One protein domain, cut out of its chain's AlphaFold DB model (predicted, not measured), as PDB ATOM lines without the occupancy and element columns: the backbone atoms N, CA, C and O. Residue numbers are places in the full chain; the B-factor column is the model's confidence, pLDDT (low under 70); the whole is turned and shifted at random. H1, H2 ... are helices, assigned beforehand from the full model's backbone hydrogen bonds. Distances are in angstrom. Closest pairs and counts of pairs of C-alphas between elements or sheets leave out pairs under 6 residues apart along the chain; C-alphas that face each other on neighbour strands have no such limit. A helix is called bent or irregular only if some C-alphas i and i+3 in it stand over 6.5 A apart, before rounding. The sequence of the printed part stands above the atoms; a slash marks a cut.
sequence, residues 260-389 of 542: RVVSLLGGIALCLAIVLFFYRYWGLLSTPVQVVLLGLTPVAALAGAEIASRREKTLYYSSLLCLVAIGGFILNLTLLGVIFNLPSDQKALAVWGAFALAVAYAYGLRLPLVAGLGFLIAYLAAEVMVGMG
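AT A GLANCE: This is residues 260 to 389 of the 542 residues of the protein "DUF2157 domain-containing protein" of Acidobacteria bacterium (UniProt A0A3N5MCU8). Helix H3 runs through the middle between H1 and the folded-back arm H2b, while the hairpin of H4 and H5 packs along its edge. These are 130 residues with five named helices, H1 to H5 in order: all helix, compact, radius of gyration of the C-alphas 15.5 A, spans 48 by 40 by 23 A.

IN THESE COORDINATES: Find C-alpha 260 at (252.681, 179.721, 361.499); H1, irregular with C-alphas 280 and 283 7.8 A apart, runs 36.2 A to residue 284. H2, residues 287 to 311, one helix by its hydrogen bonds, is bent, C-alphas 295 and 298 being 6.8 A apart: H2a, 287 to 295, 12.3 A; H2b, 298 to 311, 19.8 A. Next come H3, 316 to 339, 34.5 A; H4, 347 to 363, 24.6 A; H5, 366 to 387, 31.3 A, ending at (249.796, 194.463, 325.057).

HOW THE PARTS SIT: Look at H3, the hub: it touches H1, closest C-alphas Gly 267 and Leu 320, 5.4 A. H2b and H3 form a hairpin, closest C-alphas Ala 305 and Ser 318, 4.8 A. H3, H4 and H5 make an up-and-down bundle, each running against the one before. Each O i to N i+4 pair is within hydrogen-bond range in H2a, H2b, H3, H4 and H5, and 19 of 21 in H1.

THE WHOLE: The printed part has no cut and no long link; pLDDT is under 70 at residues 260 to 261, 263 and 311 to 315.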
ATOM      1  N   ARG A 260     252.900 178.928 362.728       67.44
ATOM      2  CA  ARG A 260     252.681 179.721 361.499       67.44
ATOM      3  C   ARG A 260     252.624 178.867 360.236       67.44
ATOM      4  O   ARG A 260     251.812 179.145 359.362       67.44
ATOM      5  N   VAL A 261     253.467 177.840 360.131       68.31
ATOM      6  CA  VAL A 261     253.436 176.910 358.990       68.31
ATOM      7  C   VAL A 261     252.170 176.055 359.039       68.31
ATOM      8  O   VAL A 261     251.486 175.932 358.027       68.31
ATOM      9  N   VAL A 262     251.797 175.541 360.215       75.88
ATOM     10  CA  VAL A 262     250.564 174.759 360.402       75.88
ATOM     11  C   VAL A 262     249.308 175.596 360.136       75.88
ATOM     12  O   VAL A 262     248.406 175.110 359.462       75.88
ATOM     13  N   SER A 263     249.238 176.856 360.583       69.69
ATOM     14  CA  SER A 263     248.075 177.716 360.304       69.69
ATOM     15  C   SER A 263     247.993 178.158 358.840       69.69
ATOM     16  O   SER A 263     246.894 178.230 358.295       69.69
ATOM     17  N   LEU A 264     249.128 178.366 358.161       71.88
ATOM     18  CA  LEU A 264     249.158 178.602 356.715       71.88
ATOM     19  C   LEU A 264     248.691 177.367 355.927       71.88
ATOM     20  O   LEU A 264     247.841 177.498 355.048       71.88
ATOM     21  N   LEU A 265     249.184 176.173 356.269       78.00
ATOM     22  CA  LEU A 265     248.737 174.913 355.663       78.00
ATOM     23  C   LEU A 265     247.250 174.651 355.933       78.00
ATOM     24  O   LEU A 265     246.524 174.296 355.010       78.00
ATOM     25  N   GLY A 266     246.778 174.894 357.158       78.81
ATOM     26  CA  GLY A 266     245.363 174.802 357.523       78.81
ATOM     27  C   GLY A 266     244.486 175.797 356.759       78.81
ATOM     28  O   GLY A 266     243.401 175.434 356.317       78.81
ATOM     29  N   GLY A 267     244.966 177.023 356.530       77.69
ATOM     30  CA  GLY A 267     244.269 178.028 355.722       77.69
ATOM     31  C   GLY A 267     244.172 177.633 354.249       77.69
ATOM     32  O   GLY A 267     243.100 177.724 353.660       77.69
ATOM     33  N   ILE A 268     245.265 177.127 353.670       79.31
ATOM     34  CA  ILE A 268     245.281 176.600 352.297       79.31
ATOM     35  C   ILE A 268     244.348 175.387 352.178       79.31
ATOM     36  O   ILE A 268     243.545 175.334 351.250       79.31
ATOM     37  N   ALA A 269     244.398 174.452 353.130       82.56
ATOM     38  CA  ALA A 269     243.532 173.276 353.157       82.56
ATOM     39  C   ALA A 269     242.047 173.645 353.316       82.56
ATOM     40  O   ALA A 269     241.206 173.053 352.649       82.56
ATOM     41  N   LEU A 270     241.718 174.648 354.138       81.56
ATOM     42  CA  LEU A 270     240.351 175.137 354.320       81.56
ATOM     43  C   LEU A 270     239.825 175.845 353.061       81.56
ATOM     44  O   LEU A 270     238.715 175.553 352.620       81.56
ATOM     45  N   CYS A 271     240.630 176.704 352.427       81.62
ATOM     46  CA  CYS A 271     240.284 177.297 351.132       81.62
ATOM     47  C   CYS A 271     240.096 176.226 350.046       81.62
ATOM     48  O   CYS A 271     239.125 176.284 349.294       81.62
ATOM     49  N   LEU A 272     240.977 175.222 349.985       83.38
ATOM     50  CA  LEU A 272     240.871 174.117 349.032       83.38
ATOM     51  C   LEU A 272     239.627 173.256 349.298       83.38
ATOM     52  O   LEU A 272     238.928 172.907 348.354       83.38
ATOM     53  N   ALA A 273     239.305 172.963 350.561       86.56
ATOM     54  CA  ALA A 273     238.094 172.235 350.936       86.56
ATOM     55  C   ALA A 273     236.818 172.989 350.523       86.56
ATOM     56  O   ALA A 273     235.884 172.367 350.026       86.56
ATOM     57  N   ILE A 274     236.796 174.320 350.658       82.69
ATOM     58  CA  ILE A 274     235.692 175.166 350.177       82.69
ATOM     59  C   ILE A 274     235.596 175.104 348.645       82.69
ATOM     60  O   ILE A 274     234.528 174.799 348.120       82.69
ATOM     61  N   VAL A 275     236.698 175.315 347.916       81.88
ATOM     62  CA  VAL A 275     236.705 175.250 346.440       81.88
ATOM     63  C   VAL A 275     236.264 173.872 345.931       81.88
ATOM     64  O   VAL A 275     235.436 173.794 345.025       81.88
ATOM     65  N   LEU A 276     236.748 172.784 346.539       85.12
ATOM     66  CA  LEU A 276     236.360 171.414 346.189       85.12
ATOM     67  C   LEU A 276     234.905 171.099 346.558       85.12
ATOM     68  O   LEU A 276     234.232 170.413 345.792       85.12
ATOM     69  N   PHE A 277     234.394 171.609 347.685       84.62
ATOM     70  CA  PHE A 277     232.981 171.478 348.049       84.62
ATOM     71  C   PHE A 277     232.085 172.142 347.000       84.62
ATOM     72  O   PHE A 277     231.178 171.495 346.479       84.62
ATOM     73  N   PHE A 278     232.374 173.391 346.623       81.31
ATOM     74  CA  PHE A 278     231.636 174.055 345.551       81.31
ATOM     75  C   PHE A 278     231.769 173.256 344.246       81.31
ATOM     76  O   PHE A 278     230.753 172.825 343.714       81.31
ATOM     77  N   TYR A 279     232.978 172.928 343.779       82.69
ATOM     78  CA  TYR A 279     233.169 172.149 342.544       82.69
ATOM     79  C   TYR A 279     232.392 170.814 342.530       82.69
ATOM     80  O   TYR A 279     231.849 170.421 341.499       82.69
ATOM     81  N   ARG A 280     232.282 170.126 343.677       86.88
ATOM     82  CA  ARG A 280     231.603 168.825 343.795       86.88
ATOM     83  C   ARG A 280     230.078 168.903 343.931       86.88
ATOM     84  O   ARG A 280     229.411 167.931 343.559       86.88
ATOM     85  N   TYR A 281     229.540 169.993 344.482       86.69
ATOM     86  CA  TYR A 281     228.120 170.123 344.843       86.69
ATOM     87  C   TYR A 281     227.374 171.269 344.140       86.69
ATOM     88  O   TYR A 281     226.149 171.290 344.202       86.69
ATOM     89  N   TRP A 282     228.048 172.187 343.436       82.31
ATOM     90  CA  TRP A 282     227.432 173.394 342.856       82.31
ATOM     91  C   TRP A 282     226.217 173.099 341.969       82.31
ATOM     92  O   TRP A 282     225.145 173.668 342.172       82.31
ATOM     93  N   GLY A 283     226.359 172.146 341.042       80.38
ATOM     94  CA  GLY A 283     225.288 171.711 340.135       80.38
ATOM     95  C   GLY A 283     224.151 170.915 340.792       80.38
ATOM     96  O   GLY A 283     223.211 170.540 340.102       80.38
ATOM     97  N   LEU A 284     224.225 170.645 342.101       86.75
ATOM     98  CA  LEU A 284     223.151 170.033 342.895       86.75
ATOM     99  C   LEU A 284     222.363 171.072 343.715       86.75
ATOM    100  O   LEU A 284     221.355 170.728 344.332       86.75
ATOM    101  N   LEU A 285     222.813 172.332 343.748       85.75
ATOM    102  CA  LEU A 285     222.136 173.431 344.437       85.75
ATOM    103  C   LEU A 285     221.180 174.151 343.480       85.75
ATOM    104  O   LEU A 285     221.527 174.415 342.331       85.75
ATOM    105  N   SER A 286     219.995 174.530 343.963       86.62
ATOM    106  CA  SER A 286     219.060 175.355 343.191       86.62
ATOM    107  C   SER A 286     219.558 176.799 343.066       86.62
ATOM    108  O   SER A 286     220.239 177.311 343.956       86.62
ATOM    109  N   THR A 287     219.185 177.492 341.987       82.75
ATOM    110  CA  THR A 287     219.640 178.864 341.689       82.75
ATOM    111  C   THR A 287     219.445 179.863 342.846       82.75
ATOM    112  O   THR A 287     220.367 180.638 343.104       82.75
ATOM    113  N   PRO A 288     218.333 179.849 343.617       85.94
ATOM    114  CA  PRO A 288     218.200 180.714 344.791       85.94
ATOM    115  C   PRO A 288     219.232 180.402 345.884       85.94
ATOM    116  O   PRO A 288     219.820 181.320 346.451       85.94
ATOM    117  N   VAL A 289     219.503 179.118 346.150       85.25
ATOM    118  CA  VAL A 289     220.519 178.693 347.128       85.25
ATOM    119  C   VAL A 289     221.916 179.074 346.643       85.25
ATOM    120  O   VAL A 289     222.701 179.592 347.430       85.25
ATOM    121  N   GLN A 290     222.206 178.896 345.351       81.69
ATOM    122  CA  GLN A 290     223.449 179.347 344.725       81.69
ATOM    123  C   GLN A 290     223.676 180.855 344.933       81.69
ATOM    124  O   GLN A 290     224.715 181.248 345.463       81.69
ATOM    125  N   VAL A 291     222.702 181.704 344.587       81.81
ATOM    126  CA  VAL A 291     222.807 183.168 344.745       81.81
ATOM    127  C   VAL A 291     222.972 183.572 346.216       81.81
ATOM    128  O   VAL A 291     223.826 184.403 346.527       81.81
ATOM    129  N   VAL A 292     222.224 182.951 347.136       84.88
ATOM    130  CA  VAL A 292     222.375 183.196 348.581       84.88
ATOM    131  C   VAL A 292     223.766 182.792 349.073       84.88
ATOM    132  O   VAL A 292     224.372 183.547 349.830       84.88
ATOM    133  N   LEU A 293     224.320 181.661 348.622       82.00
ATOM    134  CA  LEU A 293     225.668 181.225 349.005       82.00
ATOM    135  C   LEU A 293     226.743 182.194 348.474       82.00
ATOM    136  O   LEU A 293     227.637 182.595 349.221       82.00
ATOM    137  N   LEU A 294     226.612 182.648 347.221       79.69
ATOM    138  CA  LEU A 294     227.520 183.624 346.600       79.69
ATOM    139  C   LEU A 294     227.520 184.979 347.328       79.69
ATOM    140  O   LEU A 294     228.582 185.581 347.506       79.69
ATOM    141  N   GLY A 295     226.350 185.454 347.761       79.12
ATOM    142  CA  GLY A 295     226.226 186.698 348.524       79.12
ATOM    143  C   GLY A 295     226.683 186.564 349.980       79.12
ATOM    144  O   GLY A 295     227.391 187.431 350.493       79.12
ATOM    145  N   LEU A 296     226.311 185.471 350.653       83.44
ATOM    146  CA  LEU A 296     226.503 185.314 352.095       83.44
ATOM    147  C   LEU A 296     227.927 184.892 352.475       83.44
ATOM    148  O   LEU A 296     228.465 185.431 353.439       83.44
ATOM    149  N   THR A 297     228.565 183.970 351.744       78.00
ATOM    150  CA  THR A 297     229.892 183.435 352.109       78.00
ATOM    151  C   THR A 297     230.982 184.505 352.326       78.00
ATOM    152  O   THR A 297     231.645 184.440 353.363       78.00
ATOM    153  N   PRO A 298     231.196 185.504 351.442       73.69
ATOM    154  CA  PRO A 298     232.275 186.476 351.622       73.69
ATOM    155  C   PRO A 298     231.930 187.502 352.709       73.69
ATOM    156  O   PRO A 298     232.812 187.906 353.464       73.69
ATOM    157  N   VAL A 299     230.651 187.867 352.853       81.31
ATOM    158  CA  VAL A 299     230.164 188.750 353.925       81.31
ATOM    159  C   VAL A 299     230.321 188.073 355.289       81.31
ATOM    160  O   VAL A 299     230.857 188.679 356.214       81.31
ATOM    161  N   ALA A 300     229.941 186.799 355.408       81.38
ATOM    162  CA  ALA A 300     230.107 186.008 356.625       81.38
ATOM    163  C   ALA A 300     231.588 185.781 356.974       81.38
ATOM    164  O   ALA A 300     231.959 185.873 358.143       81.38
ATOM    165  N   ALA A 301     232.453 185.546 355.981       76.69
ATOM    166  CA  ALA A 301     233.892 185.401 356.200       76.69
ATOM    167  C   ALA A 301     234.558 186.721 356.642       76.69
ATOM    168  O   ALA A 301     235.385 186.708 357.554       76.69
ATOM    169  N   LEU A 302     234.164 187.865 356.067       79.56
ATOM    170  CA  LEU A 302     234.611 189.192 356.514       79.56
ATOM    171  C   LEU A 302     234.094 189.536 357.918       79.56
ATOM    172  O   LEU A 302     234.873 189.992 358.752       79.56
ATOM    173  N   ALA A 303     232.816 189.279 358.206       82.00
ATOM    174  CA  ALA A 303     232.239 189.484 359.535       82.00
ATOM    175  C   ALA A 303     232.911 188.584 360.586       82.00
ATOM    176  O   ALA A 303     233.228 189.041 361.682       82.00
ATOM    177  N   GLY A 304     233.207 187.327 360.239       76.94
ATOM    178  CA  GLY A 304     233.998 186.420 361.069       76.94
ATOM    179  C   GLY A 304     235.415 186.940 361.321       76.94
ATOM    180  O   GLY A 304     235.875 186.923 362.461       76.94
ATOM    181  N   ALA A 305     236.092 187.459 360.291       76.44
ATOM    182  CA  ALA A 305     237.426 188.047 360.422       76.44
ATOM    183  C   ALA A 305     237.448 189.303 361.314       76.44
ATOM    184  O   ALA A 305     238.396 189.469 362.084       76.44
ATOM    185  N   GLU A 306     236.402 190.136 361.263       79.31
ATOM    186  CA  GLU A 306     236.206 191.310 362.129       79.31
ATOM    187  C   GLU A 306     235.869 190.916 363.579       79.31
ATOM    188  O   GLU A 306     236.393 191.485 364.536       79.31
ATOM    189  N   ILE A 307     235.034 189.893 363.783       79.50
ATOM    190  CA  ILE A 307     234.737 189.363 365.124       79.50
ATOM    191  C   ILE A 307     235.994 188.731 365.745       79.50
ATOM    192  O   ILE A 307     236.242 188.912 366.938       79.50
ATOM    193  N   ALA A 308     236.811 188.034 364.949       72.81
ATOM    194  CA  ALA A 308     238.088 187.477 365.388       72.81
ATOM    195  C   ALA A 308     239.132 188.572 365.676       72.81
ATOM    196  O   ALA A 308     239.771 188.532 366.725       72.81
ATOM    197  N   SER A 309     239.269 189.587 364.810       71.06
ATOM    198  CA  SER A 309     240.225 190.693 365.001       71.06
ATOM    199  C   SER A 309     239.958 191.477 366.294       71.06
ATOM    200  O   SER A 309     240.897 191.883 366.977       71.06
ATOM    201  N   ARG A 310     238.681 191.627 366.678       73.88
ATOM    202  CA  ARG A 310     238.254 192.267 367.935       73.88
ATOM    203  C   ARG A 310     238.425 191.387 369.178       73.88
ATOM    204  O   ARG A 310     238.439 191.922 370.284       73.88
ATOM    205  N   ARG A 311     238.521 190.060 369.029       68.75
ATOM    206  CA  ARG A 311     238.655 189.099 370.144       68.75
ATOM    207  C   ARG A 311     240.095 188.631 370.388       68.75
ATOM    208  O   ARG A 311     240.392 188.192 371.496       68.75
ATOM    209  N   GLU A 312     240.991 188.730 369.406       63.78
ATOM    210  CA  GLU A 312     242.337 188.138 369.467       63.78
ATOM    211  C   GLU A 312     243.484 189.155 369.537       63.78
ATOM    212  O   GLU A 312     243.675 189.973 368.642       63.78
ATOM    213  N   LYS A 313     244.368 189.000 370.534       57.06
ATOM    214  CA  LYS A 313     245.625 189.771 370.646       57.06
ATOM    215  C   LYS A 313     246.709 189.382 369.623       57.06
ATOM    216  O   LYS A 313     247.728 190.069 369.522       57.06
ATOM    217  N   THR A 314     246.541 188.270 368.903       58.03
ATOM    218  CA  THR A 314     247.589 187.655 368.059       58.03
ATOM    219  C   THR A 314     247.267 187.628 366.563       58.03
ATOM    220  O   THR A 314     248.161 187.343 365.770       58.03
ATOM    221  N   LEU A 315     246.030 187.962 366.165       69.88
ATOM    222  CA  LEU A 315     245.554 188.051 364.772       69.88
ATOM    223  C   LEU A 315     245.738 186.779 363.908       69.88
ATOM    224  O   LEU A 315     245.593 186.847 362.685       69.88
ATOM    225  N   TYR A 316     246.036 185.615 364.496       70.44
ATOM    226  CA  TYR A 316     246.303 184.395 363.725       70.44
ATOM    227  C   TYR A 316     245.048 183.848 363.039       70.44
ATOM    228  O   TYR A 316     245.078 183.631 361.825       70.44
ATOM    229  N   TYR A 317     243.941 183.672 363.767       73.44
ATOM    230  CA  TYR A 317     242.708 183.172 363.156       73.44
ATOM    231  C   TYR A 317     242.013 184.269 362.344       73.44
ATOM    232  O   TYR A 317     241.428 183.972 361.307       73.44
ATOM    233  N   SER A 318     242.189 185.547 362.706       79.94
ATOM    234  CA  SER A 318     241.848 186.672 361.819       79.94
ATOM    235  C   SER A 318     242.559 186.553 360.453       79.94
ATOM    236  O   SER A 318     241.900 186.624 359.418       79.94
ATOM    237  N   SER A 319     243.863 186.237 360.410       80.12
ATOM    238  CA  SER A 319     244.573 186.000 359.138       80.12
ATOM    239  C   SER A 319     244.091 184.764 358.379       80.12
ATOM    240  O   SER A 319     244.138 184.774 357.149       80.12
ATOM    241  N   LEU A 320     243.643 183.718 359.079       80.62
ATOM    242  CA  LEU A 320     243.041 182.527 358.473       80.62
ATOM    243  C   LEU A 320     241.704 182.884 357.798       80.62
ATOM    244  O   LEU A 320     241.501 182.601 356.620       80.62
ATOM    245  N   LEU A 321     240.825 183.576 358.525       82.56
ATOM    246  CA  LEU A 321     239.501 183.993 358.062       82.56
ATOM    247  C   LEU A 321     239.583 185.025 356.930       82.56
ATOM    248  O   LEU A 321     238.803 184.947 355.986       82.56
ATOM    249  N   CYS A 322     240.571 185.925 356.943       85.12
ATOM    250  CA  CYS A 322     240.837 186.811 355.809       85.12
ATOM    251  C   CYS A 322     241.273 186.054 354.543       85.12
ATOM    252  O   CYS A 322     240.863 186.436 353.449       85.12
ATOM    253  N   LEU A 323     242.065 184.979 354.660       85.00
ATOM    254  CA  LEU A 323     242.412 184.139 353.505       85.00
ATOM    255  C   LEU A 323     241.191 183.367 352.982       85.00
ATOM    256  O   LEU A 323     241.010 183.290 351.768       85.00
ATOM    257  N   VAL A 324     240.319 182.880 353.873       83.69
ATOM    258  CA  VAL A 324     239.030 182.266 353.503       83.69
ATOM    259  C   VAL A 324     238.101 183.274 352.820       83.69
ATOM    260  O   VAL A 324     237.497 182.944 351.804       83.69
ATOM    261  N   ALA A 325     238.027 184.518 353.306       87.38
ATOM    262  CA  ALA A 325     237.245 185.584 352.678       87.38
ATOM    263  C   ALA A 325     237.753 185.918 351.265       87.38
ATOM    264  O   ALA A 325     236.951 186.080 350.348       87.38
ATOM    265  N   ILE A 326     239.076 185.968 351.070       88.31
ATOM    266  CA  ILE A 326     239.705 186.169 349.754       88.31
ATOM    267  C   ILE A 326     239.423 184.978 348.828       88.31
ATOM    268  O   ILE A 326     238.977 185.184 347.703       88.31
ATOM    269  N   GLY A 327     239.609 183.741 349.302       87.12
ATOM    270  CA  GLY A 327     239.315 182.529 348.531       87.12
ATOM    271  C   GLY A 327     237.844 182.433 348.115       87.12
ATOM    272  O   GLY A 327     237.554 182.175 346.951       87.12
ATOM    273  N   GLY A 328     236.921 182.721 349.038       84.38
ATOM    274  CA  GLY A 328     235.485 182.791 348.766       84.38
ATOM    275  C   GLY A 328     235.121 183.901 347.779       84.38
ATOM    276  O   GLY A 328     234.347 183.666 346.862       84.38
ATOM    277  N   PHE A 329     235.715 185.092 347.892       87.62
ATOM    278  CA  PHE A 329     235.482 186.184 346.939       87.62
ATOM    279  C   PHE A 329     235.938 185.831 345.510       87.62
ATOM    280  O   PHE A 329     235.196 186.054 344.554       87.62
ATOM    281  N   ILE A 330     237.120 185.217 345.366       89.38
ATOM    282  CA  ILE A 330     237.650 184.731 344.080       89.38
ATOM    283  C   ILE A 330     236.735 183.656 343.487       89.38
ATOM    284  O   ILE A 330     236.333 183.751 342.325       89.38
ATOM    285  N   LEU A 331     236.378 182.651 344.293       86.38
ATOM    286  CA  LEU A 331     235.488 181.557 343.910       86.38
ATOM    287  C   LEU A 331     234.128 182.086 343.447       86.38
ATOM    288  O   LEU A 331     233.639 181.685 342.395       86.38
ATOM    289  N   ASN A 332     233.556 183.039 344.181       85.44
ATOM    290  CA  ASN A 332     232.235 183.576 343.884       85.44
ATOM    291  C   ASN A 332     232.231 184.429 342.612       85.44
ATOM    292  O   ASN A 332     231.318 184.288 341.805       85.44
ATOM    293  N   LEU A 333     233.261 185.253 342.382       85.81
ATOM    294  CA  LEU A 333     233.402 186.014 341.135       85.81
ATOM    295  C   LEU A 333     233.628 185.076 339.933       85.81
ATOM    296  O   LEU A 333     233.055 185.291 338.868       85.81
ATOM    297  N   THR A 334     234.386 183.991 340.125       87.44
ATOM    298  CA  THR A 334     234.600 182.954 339.100       87.44
ATOM    299  C   THR A 334     233.297 182.230 338.749       87.44
ATOM    300  O   THR A 334     232.947 182.122 337.576       87.44
ATOM    301  N   LEU A 335     232.537 181.778 339.753       85.12
ATOM    302  CA  LEU A 335     231.247 181.110 339.556       85.12
ATOM    303  C   LEU A 335     230.201 182.043 338.942       85.12
ATOM    304  O   LEU A 335     229.467 181.614 338.058       85.12
ATOM    305  N   LEU A 336     230.165 183.316 339.343       83.31
ATOM    306  CA  LEU A 336     229.315 184.334 338.720       83.31
ATOM    307  C   LEU A 336     229.624 184.471 337.220       83.31
ATOM    308  O   LEU A 336     228.702 184.523 336.410       83.31
ATOM    309  N   GLY A 337     230.910 184.445 336.850       84.38
ATOM    310  CA  GLY A 337     231.348 184.407 335.456       84.38
ATOM    311  C   GLY A 337     230.805 183.198 334.691       84.38
ATOM    312  O   GLY A 337     230.250 183.368 333.611       84.38
ATOM    313  N   VAL A 338     230.877 181.995 335.272       84.19
ATOM    314  CA  VAL A 338     230.334 180.767 334.657       84.19
ATOM    315  C   VAL A 338     228.806 180.824 334.513       84.19
ATOM    316  O   VAL A 338     228.284 180.492 333.454       84.19
ATOM    317  N   ILE A 339     228.082 181.273 335.544       82.06
ATOM    318  CA  ILE A 339     226.605 181.327 335.563       82.06
ATOM    319  C   ILE A 339     226.059 182.284 334.501       82.06
ATOM    320  O   ILE A 339     225.085 181.963 333.826       82.06
ATOM    321  N   PHE A 340     226.688 183.450 334.345       83.44
ATOM    322  CA  PHE A 340     226.290 184.463 333.362       83.44
ATOM    323  C   PHE A 340     227.033 184.337 332.019       83.44
ATOM    324  O   PHE A 340     226.905 185.219 331.173       83.44
ATOM    325  N   ASN A 341     227.797 183.254 331.817       86.81
ATOM    326  CA  ASN A 341     228.625 182.996 330.633       86.81
ATOM    327  C   ASN A 341     229.505 184.202 330.223       86.81
ATOM    328  O   ASN A 341     229.646 184.532 329.044       86.81
ATOM    329  N   LEU A 342     230.068 184.897 331.215       86.56
ATOM    330  CA  LEU A 342     230.944 186.044 330.998       86.56
ATOM    331  C   LEU A 342     232.337 185.559 330.565       86.56
ATOM    332  O   LEU A 342     232.888 184.652 331.196       86.56
ATOM    333  N   PRO A 343     232.951 186.168 329.534       83.62
ATOM    334  CA  PRO A 343     234.297 185.805 329.110       83.62
ATOM    335  C   PRO A 343     235.318 186.111 330.213       83.62
ATOM    336  O   PRO A 343     235.215 187.113 330.923       83.62
ATOM    337  N   SER A 344     236.341 185.264 330.336       81.69
ATOM    338  CA  SER A 344     237.390 185.432 331.342       81.69
ATOM    339  C   SER A 344     238.306 186.617 330.992       81.69
ATOM    340  O   SER A 344     239.227 186.489 330.181       81.69
ATOM    341  N   ASP A 345     238.041 187.772 331.599       88.50
ATOM    342  CA  ASP A 345     238.809 189.016 331.470       88.50
ATOM    343  C   ASP A 345     239.908 189.086 332.544       88.50
ATOM    344  O   ASP A 345     239.640 188.873 333.732       88.50
ATOM    345  N   GLN A 346     241.141 189.435 332.159       90.62
ATOM    346  CA  GLN A 346     242.257 189.560 333.097       90.62
ATOM    347  C   GLN A 346     242.009 190.586 334.216       90.62
ATOM    348  O   GLN A 346     242.596 190.468 335.293       90.62
ATOM    349  N   LYS A 347     241.096 191.550 334.025       91.75
ATOM    350  CA  LYS A 347     240.686 192.514 335.064       91.75
ATOM    351  C   LYS A 347     240.132 191.848 336.329       91.75
ATOM    352  O   LYS A 347     240.199 192.456 337.398       91.75
ATOM    353  N   ALA A 348     239.664 190.597 336.262       90.75
ATOM    354  CA  ALA A 348     239.314 189.821 337.454       90.75
ATOM    355  C   ALA A 348     240.492 189.727 338.447       90.75
ATOM    356  O   ALA A 348     240.299 189.912 339.649       90.75
ATOM    357  N   LEU A 349     241.727 189.560 337.950       92.19
ATOM    358  CA  LEU A 349     242.950 189.537 338.764       92.19
ATOM    359  C   LEU A 349     243.179 190.877 339.485       92.19
ATOM    360  O   LEU A 349     243.559 190.884 340.657       92.19
ATOM    361  N   ALA A 350     242.897 192.010 338.829       93.56
ATOM    362  CA  ALA A 350     242.977 193.328 339.458       93.56
ATOM    363  C   ALA A 350     241.946 193.487 340.585       93.56
ATOM    364  O   ALA A 350     242.286 193.993 341.653       93.56
ATOM    365  N   VAL A 351     240.710 193.016 340.384       93.38
ATOM    366  CA  VAL A 351     239.641 193.063 341.399       93.38
ATOM    367  C   VAL A 351     239.976 192.170 342.601       93.38
ATOM    368  O   VAL A 351     239.850 192.607 343.747       93.38
ATOM    369  N   TRP A 352     240.473 190.950 342.370       93.50
ATOM    370  CA  TRP A 352     240.931 190.048 343.436       93.50
ATOM    371  C   TRP A 352     242.130 190.623 344.201       93.50
ATOM    372  O   TRP A 352     242.156 190.587 345.434       93.50
ATOM    373  N   GLY A 353     243.095 191.208 343.484       93.69
ATOM    374  CA  GLY A 353     244.244 191.898 344.065       93.69
ATOM    375  C   GLY A 353     243.833 193.098 344.913       93.69
ATOM    376  O   GLY A 353     244.256 193.200 346.063       93.69
ATOM    377  N   ALA A 354     242.956 193.964 344.400       93.06
ATOM    378  CA  ALA A 354     242.439 195.124 345.121       93.06
ATOM    379  C   ALA A 354     241.703 194.723 346.410       93.06
ATOM    380  O   ALA A 354     241.968 195.304 347.463       93.06
ATOM    381  N   PHE A 355     240.849 193.694 346.363       91.00
ATOM    382  CA  PHE A 355     240.161 193.175 347.549       91.00
ATOM    383  C   PHE A 355     241.144 192.610 348.587       91.00
ATOM    384  O   PHE A 355     241.105 192.994 349.758       91.00
ATOM    385  N   ALA A 356     242.079 191.754 348.166       92.38
ATOM    386  CA  ALA A 356     243.081 191.172 349.056       92.38
ATOM    387  C   ALA A 356     244.016 192.232 349.674       92.38
ATOM    388  O   ALA A 356     244.340 192.148 350.861       92.38
ATOM    389  N   LEU A 357     244.397 193.264 348.909       91.50
ATOM    390  CA  LEU A 357     245.153 194.415 349.410       91.50
ATOM    391  C   LEU A 357     244.327 195.258 350.392       91.50
ATOM    392  O   LEU A 357     244.850 195.623 351.444       91.50
ATOM    393  N   ALA A 358     243.049 195.531 350.115       89.88
ATOM    394  CA  ALA A 358     242.177 196.270 351.030       89.88
ATOM    395  C   ALA A 358     242.042 195.549 352.385       89.88
ATOM    396  O   ALA A 358     242.262 196.158 353.433       89.88
ATOM    397  N   VAL A 359     241.794 194.234 352.367       87.94
ATOM    398  CA  VAL A 359     241.763 193.379 353.567       87.94
ATOM    399  C   VAL A 359     243.117 193.389 354.292       87.94
ATOM    400  O   VAL A 359     243.167 193.555 355.513       87.94
ATOM    401  N   ALA A 360     244.235 193.288 353.565       89.38
ATOM    402  CA  ALA A 360     245.575 193.356 354.147       89.38
ATOM    403  C   ALA A 360     245.851 194.689 354.865       89.38
ATOM    404  O   ALA A 360     246.373 194.700 355.983       89.38
ATOM    405  N   TYR A 361     245.495 195.813 354.239       87.00
ATOM    406  CA  TYR A 361     245.721 197.150 354.784       87.00
ATOM    407  C   TYR A 361     244.749 197.518 355.907       87.00
ATOM    408  O   TYR A 361     245.170 198.202 356.840       87.00
ATOM    409  N   ALA A 362     243.505 197.032 355.885       83.88
ATOM    410  CA  ALA A 362     242.570 197.191 356.995       83.88
ATOM    411  C   ALA A 362     243.136 196.546 358.273       83.88
ATOM    412  O   ALA A 362     243.486 197.245 359.226       83.88
ATOM    413  N   TYR A 363     243.343 195.228 358.245       80.56
ATOM    414  CA  TYR A 363     243.715 194.436 359.423       80.56
ATOM    415  C   TYR A 363     245.224 194.405 359.735       80.56
ATOM    416  O   TYR A 363     245.635 193.870 360.760       80.56
ATOM    417  N   GLY A 364     246.080 194.959 358.868       80.00
ATOM    418  CA  GLY A 364     247.540 194.921 359.046       80.00
ATOM    419  C   GLY A 364     248.175 193.553 358.750       80.00
ATOM    420  O   GLY A 364     249.282 193.268 359.213       80.00
ATOM    421  N   LEU A 365     247.486 192.695 357.994       83.69
ATOM    422  CA  LEU A 365     247.814 191.277 357.845       83.69
ATOM    423  C   LEU A 365     248.784 191.004 356.690       83.69
ATOM    424  O   LEU A 365     248.613 191.469 355.565       83.69
ATOM    425  N   ARG A 366     249.796 190.175 356.964       86.50
ATOM    426  CA  ARG A 366     250.916 189.924 356.041       86.50
ATOM    427  C   ARG A 366     250.628 188.852 354.985       86.50
ATOM    428  O   ARG A 366     251.142 188.968 353.879       86.50
ATOM    429  N   LEU A 367     249.817 187.832 355.287       85.25
ATOM    430  CA  LEU A 367     249.476 186.782 354.314       85.25
ATOM    431  C   LEU A 367     248.486 187.276 353.235       85.25
ATOM    432  O   LEU A 367     248.792 187.100 352.056       85.25
ATOM    433  N   PRO A 368     247.394 187.998 353.576       89.12
ATOM    434  CA  PRO A 368     246.581 188.725 352.596       89.12
ATOM    435  C   PRO A 368     247.389 189.694 351.722       89.12
ATOM    436  O   PRO A 368     247.126 189.793 350.527       89.12
ATOM    437  N   LEU A 369     248.415 190.359 352.278       90.81
ATOM    438  CA  LEU A 369     249.291 191.249 351.507       90.81
ATOM    439  C   LEU A 369     250.073 190.491 350.425       90.81
ATOM    440  O   LEU A 369     250.139 190.953 349.291       90.81
ATOM    441  N   VAL A 370     250.640 189.324 350.753       91.69
ATOM    442  CA  VAL A 370     251.337 188.474 349.770       91.69
ATOM    443  C   VAL A 370     250.372 188.003 348.677       91.69
ATOM    444  O   VAL A 370     250.720 188.081 347.502       91.69
ATOM    445  N   ALA A 371     249.153 187.587 349.039       91.31
ATOM    446  CA  ALA A 371     248.132 187.187 348.068       91.31
ATOM    447  C   ALA A 371     247.737 188.347 347.134       91.31
ATOM    448  O   ALA A 371     247.774 188.196 345.915       91.31
ATOM    449  N   GLY A 372     247.435 189.528 347.687       93.75
ATOM    450  CA  GLY A 372     247.056 190.710 346.910       93.75
ATOM    451  C   GLY A 372     248.164 191.220 345.986       93.75
ATOM    452  O   GLY A 372     247.888 191.578 344.842       93.75
ATOM    453  N   LEU A 373     249.424 191.181 346.432       94.88
ATOM    454  CA  LEU A 373     250.576 191.472 345.572       94.88
ATOM    455  C   LEU A 373     250.764 190.410 344.480       94.88
ATOM    456  O   LEU A 373     251.098 190.770 343.355       94.88
ATOM    457  N   GLY A 374     250.509 189.132 344.775       95.00
ATOM    458  CA  GLY A 374     250.528 188.051 343.786       95.00
ATOM    459  C   GLY A 374     249.502 188.256 342.669       95.00
ATOM    460  O   GLY A 374     249.861 188.201 341.495       95.00
ATOM    461  N   PHE A 375     248.252 188.579 343.014       95.31
ATOM    462  CA  PHE A 375     247.213 188.894 342.025       95.31
ATOM    463  C   PHE A 375     247.508 190.177 341.239       95.31
ATOM    464  O   PHE A 375     247.281 190.207 340.034       95.31
ATOM    465  N   LEU A 376     248.072 191.211 341.876       95.31
ATOM    466  CA  LEU A 376     248.487 192.433 341.178       95.31
ATOM    467  C   LEU A 376     249.640 192.176 340.190       95.31
ATOM    468  O   LEU A 376     249.627 192.709 339.086       95.31
ATOM    469  N   ILE A 377     250.611 191.333 340.555       96.06
ATOM    470  CA  ILE A 377     251.687 190.891 339.653       96.06
ATOM    471  C   ILE A 377     251.115 190.083 338.483       96.06
ATOM    472  O   ILE A 377     251.494 190.338 337.345       96.06
ATOM    473  N   ALA A 378     250.190 189.154 338.744       94.56
ATOM    474  CA  ALA A 378     249.530 188.372 337.699       94.56
ATOM    475  C   ALA A 378     248.706 189.262 336.752       94.56
ATOM    476  O   ALA A 378     248.780 189.094 335.543       94.56
ATOM    477  N   TYR A 379     247.983 190.258 337.273       95.31
ATOM    478  CA  TYR A 379     247.280 191.243 336.449       95.31
ATOM    479  C   TYR A 379     248.238 192.043 335.553       95.31
ATOM    480  O   TYR A 379     247.998 192.182 334.359       95.31
ATOM    481  N   LEU A 380     249.352 192.536 336.105       94.88
ATOM    482  CA  LEU A 380     250.351 193.276 335.329       94.88
ATOM    483  C   LEU A 380     251.028 192.390 334.268       94.88
ATOM    484  O   LEU A 380     251.307 192.869 333.173       94.88
ATOM    485  N   ALA A 381     251.240 191.104 334.556       94.38
ATOM    486  CA  ALA A 381     251.734 190.132 333.585       94.38
ATOM    487  C   ALA A 381     250.723 189.873 332.457       94.38
ATOM    488  O   ALA A 381     251.091 189.898 331.282       94.38
ATOM    489  N   ALA A 382     249.446 189.706 332.800       94.00
ATOM    490  CA  ALA A 382     248.354 189.566 331.846       94.00
ATOM    491  C   ALA A 382     248.217 190.789 330.920       94.00
ATOM    492  O   ALA A 382     248.140 190.622 329.705       94.00
ATOM    493  N   GLU A 383     248.252 192.013 331.457       93.75
ATOM    494  CA  GLU A 383     248.217 193.249 330.655       93.75
ATOM    495  C   GLU A 383     249.442 193.378 329.734       93.75
ATOM    496  O   GLU A 383     249.300 193.767 328.575       93.75
ATOM    497  N   VAL A 384     250.639 192.985 330.191       92.75
ATOM    498  CA  VAL A 384     251.845 192.937 329.342       92.75
ATOM    499  C   VAL A 384     251.686 191.923 328.203       92.75
ATOM    500  O   VAL A 384     252.024 192.238 327.064       92.75
ATOM    501  N   MET A 385     251.121 190.740 328.469       91.44
ATOM    502  CA  MET A 385     250.848 189.727 327.440       91.44
ATOM    503  C   MET A 385     249.818 190.215 326.412       91.44
ATOM    504  O   MET A 385     250.067 190.126 325.210       91.44
ATOM    505  N   VAL A 386     248.705 190.806 326.862       92.44
ATOM    506  CA  VAL A 386     247.675 191.376 325.974       92.44
ATOM    507  C   VAL A 386     248.235 192.544 325.157       92.44
ATOM    508  O   VAL A 386     247.956 192.636 323.964       92.44
ATOM    509  N   GLY A 387     249.084 193.387 325.753       89.12
ATOM    510  CA  GLY A 387     249.796 194.463 325.057       89.12
ATOM    511  C   GLY A 387     250.785 193.972 323.990       89.12
ATOM    512  O   GLY A 387     251.016 194.673 323.008       89.12
ATOM    513  N   MET A 388     251.318 192.754 324.133       87.38
ATOM    514  CA  MET A 388     252.112 192.071 323.100       87.38
ATOM    515  C   MET A 388     251.252 191.335 322.053       87.38
ATOM    516  O   MET A 388     251.806 190.777 321.107       87.38
ATOM    517  N   GLY A 389     249.924 191.306 322.208       87.75
ATOM    518  CA  GLY A 389     248.993 190.583 321.332       87.75
ATOM    519  C   GLY A 389     248.788 189.102 321.680       87.75
ATOM    520  O   GLY A 389     248.311 188.348 320.839       87.75
TER     521      GLY A 389